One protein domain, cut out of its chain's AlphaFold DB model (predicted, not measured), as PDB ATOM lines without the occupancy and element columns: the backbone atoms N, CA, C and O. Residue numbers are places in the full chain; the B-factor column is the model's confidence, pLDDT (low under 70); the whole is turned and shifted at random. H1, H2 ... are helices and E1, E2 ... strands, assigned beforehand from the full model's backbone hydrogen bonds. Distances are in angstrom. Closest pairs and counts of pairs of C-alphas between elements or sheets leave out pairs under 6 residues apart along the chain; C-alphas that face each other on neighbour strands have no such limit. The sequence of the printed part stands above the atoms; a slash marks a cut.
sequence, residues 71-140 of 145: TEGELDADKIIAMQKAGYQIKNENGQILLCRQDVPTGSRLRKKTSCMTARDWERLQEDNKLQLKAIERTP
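What this domain is: This is residues 71 to 140 of the 145 residues of an uncharacterized protein of Steroidobacter agaridevorans (UniProt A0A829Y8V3). A strongly twisted sheet of three antiparallel strands has the short helix H1 beside its strands, while the long helix H2 leaves the sheet as an arm, residues 123 to 140 sticking out. The printed part has 70 residues, mixed in class, in the order H1 E1 E2 E3 H2; E1 E2 E3 is a meander, each strand the antiparallel neighbour of the one before. It is loose, radius of gyration of the C-alphas 14.8 A, and flat, spanning 45 by 38 by 18 A.

How they stand to each other: Start at H1, residues 77 to 85, on the sheet at a height of 7.6 A. E1, residues 88 to 93, and E2, residues 96 to 103, form a hairpin at 143 degrees; look for N 91 and O 98, 2.8 A apart. E2 and E3, residues 113 to 118, form another at 153 degrees, with N 101 and O 115 at 2.8 A. H2, residues 119 to 138, only grazes the sheet with residues 119 to 122; its closest C-alphas to E2 are Ala 119 and Ile 97, 6.1 A. H1 and H2 are apart; in both, every O i to N i+4 pair is within hydrogen-bond range.

Where its parts are: Find C-alpha 77 at (-31.387, 7.242, 66.759), where H1 begins. E2 runs 21.8 A, and H2 29.2 A to C-alpha 138 at (-40.788, 36.994, 75.550).

The domain as a whole: The printed part has no cut and no long link. Residues 71 to 75 are under pLDDT 70.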
ATOM      1  N   THR A  71     -34.459  -0.592  73.560       54.94
ATOM      2  CA  THR A  71     -35.906  -0.455  73.834       54.94
ATOM      3  C   THR A  71     -36.028  -0.355  75.362       54.94
ATOM      4  O   THR A  71     -35.293  -1.030  76.071       54.94
ATOM      5  N   GLU A  72     -36.725   0.624  75.937       49.44
ATOM      6  CA  GLU A  72     -38.183   0.751  75.889       49.44
ATOM      7  C   GLU A  72     -38.630   2.210  75.629       49.44
ATOM      8  O   GLU A  72     -38.394   3.091  76.457       49.44
ATOM      9  N   GLY A  73     -39.285   2.457  74.484       51.22
ATOM     10  CA  GLY A  73     -40.056   3.682  74.202       51.22
ATOM     11  C   GLY A  73     -39.315   4.826  73.492       51.22
ATOM     12  O   GLY A  73     -38.982   5.824  74.117       51.22
ATOM     13  N   GLU A  74     -39.107   4.700  72.176       56.94
ATOM     14  CA  GLU A  74     -38.842   5.800  71.222       56.94
ATOM     15  C   GLU A  74     -37.695   6.787  71.550       56.94
ATOM     16  O   GLU A  74     -37.783   8.000  71.319       56.94
ATOM     17  N   LEU A  75     -36.561   6.292  72.048       62.44
ATOM     18  CA  LEU A  75     -35.314   7.055  71.958       62.44
ATOM     19  C   LEU A  75     -34.790   6.941  70.523       62.44
ATOM     20  O   LEU A  75     -34.083   6.001  70.171       62.44
ATOM     21  N   ASP A  76     -35.214   7.896  69.696       71.00
ATOM     22  CA  ASP A  76     -34.824   8.022  68.293       71.00
ATOM     23  C   ASP A  76     -33.292   8.008  68.125       71.00
ATOM     24  O   ASP A  76     -32.547   8.557  68.950       71.00
ATOM     25  N   ALA A  77     -32.813   7.384  67.050       70.94
ATOM     26  CA  ALA A  77     -31.387   7.242  66.759       70.94
ATOM     27  C   ALA A  77     -30.685   8.608  66.720       70.94
ATOM     28  O   ALA A  77     -29.568   8.756  67.228       70.94
ATOM     29  N   ASP A  78     -31.374   9.633  66.217       77.38
ATOM     30  CA  ASP A  78     -30.865  11.001  66.174       77.38
ATOM     31  C   ASP A  78     -30.718  11.617  67.570       77.38
ATOM     32  O   ASP A  78     -29.705  12.268  67.861       77.38
ATOM     33  N   LYS A  79     -31.672  11.361  68.478       76.31
ATOM     34  CA  LYS A  79     -31.571  11.797  69.880       76.31
ATOM     35  C   LYS A  79     -30.343  11.171  70.529       76.31
ATOM     36  O   LYS A  79     -29.556  11.881  71.147       76.31
ATOM     37  N   ILE A  80     -30.130   9.872  70.340       76.31
ATOM     38  CA  ILE A  80     -28.990   9.137  70.908       76.31
ATOM     39  C   ILE A  80     -27.657   9.702  70.428       76.31
ATOM     40  O   ILE A  80     -26.760   9.942  71.240       76.31
ATOM     41  N   ILE A  81     -27.535   9.969  69.128       78.25
ATOM     42  CA  ILE A  81     -26.332  10.577  68.554       78.25
ATOM     43  C   ILE A  81     -26.109  11.973  69.147       78.25
ATOM     44  O   ILE A  81     -24.981  12.316  69.512       78.25
ATOM     45  N   ALA A  82     -27.162  12.780  69.290       80.44
ATOM     46  CA  ALA A  82     -27.069  14.089  69.931       80.44
ATOM     47  C   ALA A  82     -26.622  13.985  71.402       80.44
ATOM     48  O   ALA A  82     -25.805  14.787  71.856       80.44
ATOM     49  N   MET A  83     -27.085  12.967  72.132       79.44
ATOM     50  CA  MET A  83     -26.718  12.736  73.534       79.44
ATOM     51  C   MET A  83     -25.249  12.344  73.682       79.44
ATOM     52  O   MET A  83     -24.540  12.902  74.520       79.44
ATOM     53  N   GLN A  84     -24.769  11.447  72.823       82.12
ATOM     54  CA  GLN A  84     -23.358  11.068  72.783       82.12
ATOM     55  C   GLN A  84     -22.468  12.272  72.444       82.12
ATOM     56  O   GLN A  84     -21.456  12.493  73.108       82.12
ATOM     57  N   LYS A  85     -22.880  13.111  71.481       84.31
ATOM     58  CA  LYS A  85     -22.191  14.376  71.155       84.31
ATOM     59  C   LYS A  85     -22.175  15.360  72.327       84.31
ATOM     60  O   LYS A  85     -21.197  16.078  72.504       84.31
ATOM     61  N   ALA A  86     -23.230  15.381  73.137       82.38
ATOM     62  CA  ALA A  86     -23.312  16.195  74.348       82.38
ATOM     63  C   ALA A  86     -22.509  15.621  75.538       82.38
ATOM     64  O   ALA A  86     -22.488  16.231  76.608       82.38
ATOM     65  N   GLY A  87     -21.835  14.476  75.366       84.75
ATOM     66  CA  GLY A  87     -20.992  13.848  76.387       84.75
ATOM     67  C   GLY A  87     -21.740  12.922  77.349       84.75
ATOM     68  O   GLY A  87     -21.188  12.554  78.388       84.75
ATOM     69  N   TYR A  88     -22.980  12.542  77.027       88.00
ATOM     70  CA  TYR A  88     -23.732  11.543  77.783       88.00
ATOM     71  C   TYR A  88     -23.396  10.136  77.288       88.00
ATOM     72  O   TYR A  88     -23.346   9.862  76.090       88.00
ATOM     73  N   GLN A  89     -23.200   9.227  78.233       87.56
ATOM     74  CA  GLN A  89     -23.061   7.799  78.001       87.56
ATOM     75  C   GLN A  89     -24.395   7.121  78.283       87.56
ATOM     76  O   GLN A  89     -24.980   7.310  79.349       87.56
ATOM     77  N   ILE A  90     -24.855   6.320  77.329       85.25
ATOM     78  CA  ILE A  90     -26.065   5.521  77.482       85.25
ATOM     79  C   ILE A  90     -25.662   4.188  78.095       85.25
ATOM     80  O   ILE A  90     -24.817   3.479  77.548       85.25
ATOM     81  N   LYS A  91     -26.255   3.861  79.238       83.75
ATOM     82  CA  LYS A  91     -26.086   2.586  79.925       83.75
ATOM     83  C   LYS A  91     -27.444   1.925  80.059       83.75
ATOM     84  O   LYS A  91     -28.409   2.578  80.438       83.75
ATOM     85  N   ASN A  92     -27.516   0.640  79.745       81.12
ATOM     86  CA  ASN A  92     -28.679  -0.166  80.076       81.12
ATOM     87  C   ASN A  92     -28.388  -0.858  81.409       81.12
ATOM     88  O   ASN A  92     -27.509  -1.716  81.472       81.12
ATOM     89  N   GLU A  93     -29.072  -0.445  82.471       79.12
ATOM     90  CA  GLU A  93     -28.980  -1.089  83.780       79.12
ATOM     91  C   GLU A  93     -30.367  -1.603  84.162       79.12
ATOM     92  O   GLU A  93     -31.333  -0.845  84.203       79.12
ATOM     93  N   ASN A  94     -30.481  -2.908  84.430       76.44
ATOM     94  CA  ASN A  94     -31.737  -3.563  84.821       76.44
ATOM     95  C   ASN A  94     -32.899  -3.363  83.824       76.44
ATOM     96  O   ASN A  94     -34.054  -3.251  84.234       76.44
ATOM     97  N   GLY A  95     -32.604  -3.284  82.522       77.25
ATOM     98  CA  GLY A  95     -33.607  -3.040  81.478       77.25
ATOM     99  C   GLY A  95     -34.045  -1.577  81.365       77.25
ATOM    100  O   GLY A  95     -34.937  -1.269  80.582       77.25
ATOM    101  N   GLN A  96     -33.429  -0.666  82.125       78.06
ATOM    102  CA  GLN A  96     -33.696   0.767  82.057       78.06
ATOM    103  C   GLN A  96     -32.559   1.490  81.343       78.06
ATOM    104  O   GLN A  96     -31.377   1.287  81.626       78.06
ATOM    105  N   ILE A  97     -32.934   2.380  80.425       82.12
ATOM    106  CA  ILE A  97     -31.989   3.253  79.736       82.12
ATOM    107  C   ILE A  97     -31.635   4.411  80.678       82.12
ATOM    108  O   ILE A  97     -32.440   5.314  80.922       82.12
ATOM    109  N   LEU A  98     -30.409   4.373  81.197       85.25
ATOM    110  CA  LEU A  98     -29.792   5.426  81.991       85.25
ATOM    111  C   LEU A  98     -28.844   6.257  81.132       85.25
ATOM    112  O   LEU A  98     -28.070   5.750  80.320       85.25
ATOM    113  N   LEU A  99     -28.883   7.562  81.354       87.25
ATOM    114  CA  LEU A  99     -28.079   8.554  80.669       87.25
ATOM    115  C   LEU A  99     -27.140   9.182  81.682       87.25
ATOM    116  O   LEU A  99     -27.546   9.975  82.531       87.25
ATOM    117  N   CYS A 100     -25.875   8.794  81.604       89.75
ATOM    118  CA  CYS A 100     -24.845   9.194  82.545       89.75
ATOM    119  C   CYS A 100     -23.913  10.225  81.919       89.75
ATOM    120  O   CYS A 100     -23.308   9.969  80.883       89.75
ATOM    121  N   ARG A 101     -23.722  11.366  82.575       89.88
ATOM    122  CA  ARG A 101     -22.707  12.358  82.211       89.88
ATOM    123  C   ARG A 101     -21.668  12.464  83.307       89.88
ATOM    124  O   ARG A 101     -21.988  12.394  84.492       89.88
ATOM    125  N   GLN A 102     -20.416  12.624  82.901       89.00
ATOM    126  CA  GLN A 102     -19.318  12.860  83.821       89.00
ATOM    127  C   GLN A 102     -18.942  14.339  83.795       89.00
ATOM    128  O   GLN A 102     -18.411  14.832  82.805       89.00
ATOM    129  N   ASP A 103     -19.199  15.022  84.903       86.81
ATOM    130  CA  ASP A 103     -18.867  16.426  85.076       86.81
ATOM    131  C   ASP A 103     -17.622  16.564  85.951       86.81
ATOM    132  O   ASP A 103     -17.446  15.893  86.975       86.81
ATOM    133  N   VAL A 104     -16.729  17.446  85.520       88.38
ATOM    134  CA  VAL A 104     -15.541  17.823  86.277       88.38
ATOM    135  C   VAL A 104     -15.916  19.080  87.064       88.38
ATOM    136  O   VAL A 104     -16.170  20.115  86.445       88.38
ATOM    137  N   PRO A 105     -16.027  19.014  88.404       85.56
ATOM    138  CA  PRO A 105     -16.400  20.170  89.194       85.56
ATOM    139  C   PRO A 105     -15.328  21.256  89.063       85.56
ATOM    140  O   PRO A 105     -14.127  20.973  88.991       85.56
ATOM    141  N   THR A 106     -15.776  22.508  89.035       86.62
ATOM    142  CA  THR A 106     -14.921  23.673  88.807       86.62
ATOM    143  C   THR A 106     -13.761  23.698  89.803       86.62
ATOM    144  O   THR A 106     -13.963  23.598  91.010       86.62
ATOM    145  N   GLY A 107     -12.531  23.803  89.295       85.25
ATOM    146  CA  GLY A 107     -11.318  23.847  90.119       85.25
ATOM    147  C   GLY A 107     -10.757  22.486  90.552       85.25
ATOM    148  O   GLY A 107      -9.662  22.447  91.107       85.25
ATOM    149  N   SER A 108     -11.420  21.362  90.259       82.50
ATOM    150  CA  SER A 108     -10.868  20.031  90.531       82.50
ATOM    151  C   SER A 108     -10.525  19.308  89.238       82.50
ATOM    152  O   SER A 108     -11.409  18.942  88.480       82.50
ATOM    153  N   ARG A 109      -9.239  19.042  88.984       78.31
ATOM    154  CA  ARG A 109      -8.824  18.202  87.841       78.31
ATOM    155  C   ARG A 109      -8.910  16.702  88.134       78.31
ATOM    156  O   ARG A 109      -8.867  15.900  87.208       78.31
ATOM    157  N   LEU A 110      -9.004  16.328  89.413       82.75
ATOM    158  CA  LEU A 110      -8.937  14.933  89.856       82.75
ATOM    159  C   LEU A 110     -10.300  14.342  90.210       82.75
ATOM    160  O   LEU A 110     -10.502  13.140  90.053       82.75
ATOM    161  N   ARG A 111     -11.241  15.148  90.711       83.81
ATOM    162  CA  ARG A 111     -12.570  14.645  91.062       83.81
ATOM    163  C   ARG A 111     -13.447  14.672  89.823       83.81
ATOM    164  O   ARG A 111     -13.525  15.681  89.140       83.81
ATOM    165  N   LYS A 112     -14.113  13.560  89.541       87.50
ATOM    166  CA  LYS A 112     -15.134  13.474  88.501       87.50
ATOM    167  C   LYS A 112     -16.435  13.070  89.170       87.50
ATOM    168  O   LYS A 112     -16.445  12.112  89.941       87.50
ATOM    169  N   LYS A 113     -17.508  13.806  88.907       87.88
ATOM    170  CA  LYS A 113     -18.844  13.479  89.400       87.88
ATOM    171  C   LYS A 113     -19.636  12.897  88.241       87.88
ATOM    172  O   LYS A 113     -19.852  13.573  87.243       87.88
ATOM    173  N   THR A 114     -20.042  11.642  88.365       89.25
ATOM    174  CA  THR A 114     -20.933  11.020  87.385       89.25
ATOM    175  C   THR A 114     -22.369  11.225  87.849       89.25
ATOM    176  O   THR A 114     -22.714  10.837  88.962       89.25
ATOM    177  N   SER A 115     -23.184  11.861  87.015       87.19
ATOM    178  CA  SER A 115     -24.616  12.041  87.233       87.19
ATOM    179  C   SER A 115     -25.368  11.199  86.214       87.19
ATOM    180  O   SER A 115     -25.155  11.372  85.016       87.19
ATOM    181  N   CYS A 116     -26.210  10.282  86.682       88.62
ATOM    182  CA  CYS A 116     -27.045   9.438  85.835       88.62
ATOM    183  C   CYS A 116     -28.511   9.823  86.019       88.62
ATOM    184  O   CYS A 116     -28.956  10.053  87.142       88.62
ATOM    185  N   MET A 117     -29.248   9.887  84.917       86.50
ATOM    186  CA  MET A 117     -30.684  10.164  84.899       86.50
ATOM    187  C   MET A 117     -31.395   9.191  83.968       86.50
ATOM    188  O   MET A 117     -30.770   8.616  83.078       86.50
ATOM    189  N   THR A 118     -32.693   8.987  84.168       87.69
ATOM    190  CA  THR A 118     -33.485   8.149  83.262       87.69
ATOM    191  C   THR A 118     -33.804   8.900  81.967       87.69
ATOM    192  O   THR A 118     -33.748  10.132  81.916       87.69
ATOM    193  N   ALA A 119     -34.194   8.171  80.919       80.88
ATOM    194  CA  ALA A 119     -34.700   8.772  79.681       80.88
ATOM    195  C   ALA A 119     -35.867   9.746  79.933       80.88
ATOM    196  O   ALA A 119     -35.922  10.829  79.354       80.88
ATOM    197  N   ARG A 120     -36.758   9.392  80.865       81.94
ATOM    198  CA  ARG A 120     -37.947  10.181  81.204       81.94
ATOM    199  C   ARG A 120     -37.600  11.490  81.915       81.94
ATOM    200  O   ARG A 120     -38.233  12.513  81.662       81.94
ATOM    201  N   ASP A 121     -36.594  11.472  82.787       84.06
ATOM    202  CA  ASP A 121     -36.122  12.684  83.468       84.06
ATOM    203  C   ASP A 121     -35.442  13.647  82.493       84.06
ATOM    204  O   ASP A 121     -35.592  14.862  82.610       84.06
ATOM    205  N   TRP A 122     -34.727  13.107  81.506       81.25
ATOM    206  CA  TRP A 122     -34.079  13.903  80.473       81.25
ATOM    207  C   TRP A 122     -35.076  14.656  79.590       81.25
ATOM    208  O   TRP A 122     -34.899  15.851  79.346       81.25
ATOM    209  N   GLU A 123     -36.128  13.984  79.119       83.38
ATOM    210  CA  GLU A 123     -37.147  14.631  78.285       83.38
ATOM    211  C   GLU A 123     -37.838  15.770  79.031       83.38
ATOM    212  O   GLU A 123     -37.973  16.868  78.491       83.38
ATOM    213  N   ARG A 124     -38.152  15.556  80.313       88.31
ATOM    214  CA  ARG A 124     -38.677  16.611  81.183       88.31
ATOM    215  C   ARG A 124     -37.725  17.806  81.268       88.31
ATOM    216  O   ARG A 124     -38.147  18.944  81.102       88.31
ATOM    217  N   LEU A 125     -36.433  17.544  81.465       87.06
ATOM    218  CA  LEU A 125     -35.394  18.576  81.519       87.06
ATOM    219  C   LEU A 125     -35.333  19.410  80.232       87.06
ATOM    220  O   LEU A 125     -35.157  20.627  80.288       87.06
ATOM    221  N   GLN A 126     -35.489  18.770  79.073       86.31
ATOM    222  CA  GLN A 126     -35.504  19.446  77.776       86.31
ATOM    223  C   GLN A 126     -36.747  20.314  77.583       86.31
ATOM    224  O   GLN A 126     -36.650  21.442  77.091       86.31
ATOM    225  N   GLU A 127     -37.916  19.814  77.978       90.06
ATOM    226  CA  GLU A 127     -39.161  20.580  77.932       90.06
ATOM    227  C   GLU A 127     -39.095  21.809  78.837       90.06
ATOM    228  O   GLU A 127     -39.371  22.923  78.379       90.06
ATOM    229  N   ASP A 128     -38.640  21.630  80.077       91.06
ATOM    230  CA  ASP A 128     -38.461  22.712  81.041       91.06
ATOM    231  C   ASP A 128     -37.482  23.764  80.506       91.06
ATOM    232  O   ASP A 128     -37.775  24.963  80.529       91.06
ATOM    233  N   ASN A 129     -36.351  23.333  79.937       90.50
ATOM    234  CA  ASN A 129     -35.371  24.243  79.348       90.50
ATOM    235  C   ASN A 129     -35.965  25.035  78.172       90.50
ATOM    236  O   ASN A 129     -35.817  26.256  78.098       90.50
ATOM    237  N   LYS A 130     -36.720  24.375  77.286       91.19
ATOM    238  CA  LYS A 130     -37.395  25.023  76.153       91.19
ATOM    239  C   LYS A 130     -38.426  26.052  76.612       91.19
ATOM    240  O   LYS A 130     -38.560  27.106  75.988       91.19
ATOM    241  N   LEU A 131     -39.170  25.762  77.677       92.31
ATOM    242  CA  LEU A 131     -40.129  26.701  78.257       92.31
ATOM    243  C   LEU A 131     -39.426  27.905  78.890       92.31
ATOM    244  O   LEU A 131     -39.849  29.037  78.651       92.31
ATOM    245  N   GLN A 132     -38.330  27.683  79.617       90.62
ATOM    246  CA  GLN A 132     -37.524  28.758  80.201       90.62
ATOM    247  C   GLN A 132     -36.932  29.674  79.129       90.62
ATOM    248  O   GLN A 132     -37.050  30.895  79.234       90.62
ATOM    249  N   LEU A 133     -36.362  29.109  78.063       90.88
ATOM    250  CA  LEU A 133     -35.821  29.890  76.950       90.88
ATOM    251  C   LEU A 133     -36.904  30.747  76.280       90.88
ATOM    252  O   LEU A 133     -36.691  31.937  76.055       90.88
ATOM    253  N   LYS A 134     -38.097  30.186  76.047       91.69
ATOM    254  CA  LYS A 134     -39.245  30.938  75.511       91.69
ATOM    255  C   LYS A 134     -39.726  32.042  76.452       91.69
ATOM    256  O   LYS A 134     -40.192  33.079  75.986       91.69
ATOM    257  N   ALA A 135     -39.683  31.816  77.764       89.56
ATOM    258  CA  ALA A 135     -40.054  32.831  78.742       89.56
ATOM    259  C   ALA A 135     -39.079  34.015  78.695       89.56
ATOM    260  O   ALA A 135     -39.525  35.158  78.641       89.56
ATOM    261  N   ILE A 136     -37.774  33.733  78.619       89.12
ATOM    262  CA  ILE A 136     -36.725  34.755  78.498       89.12
ATOM    263  C   ILE A 136     -36.877  35.545  77.192       89.12
ATOM    264  O   ILE A 136     -36.810  36.773  77.221       89.12
ATOM    265  N   GLU A 137     -37.133  34.870  76.070       88.81
ATOM    266  CA  GLU A 137     -37.325  35.509  74.759       88.81
ATOM    267  C   GLU A 137     -38.501  36.498  74.761       88.81
ATOM    268  O   GLU A 137     -38.427  37.569  74.162       88.81
ATOM    269  N   ARG A 138     -39.585  36.157  75.466       84.12
ATOM    270  CA  ARG A 138     -40.788  36.994  75.550       84.12
ATOM    271  C   ARG A 138     -40.688  38.135  76.545       84.12
ATOM    272  O   ARG A 138     -41.546  39.011  76.505       84.12
ATOM    273  N   THR A 139     -39.700  38.142  77.436       79.94
ATOM    274  CA  THR A 139     -39.475  39.291  78.316       79.94
ATOM    275  C   THR A 139     -38.911  40.439  77.479       79.94
ATOM    276  O   THR A 139     -37.750  40.359  77.067       79.94
ATOM    277  N   PRO A 140     -39.674  41.519  77.210       73.06
ATOM    278  CA  PRO A 140     -39.091  42.690  76.579       73.06
ATOM    279  C   PRO A 140     -37.980  43.188  77.502       73.06
ATOM    280  O   PRO A 140     -38.211  43.415  78.693       73.06
TER     281      PRO A 140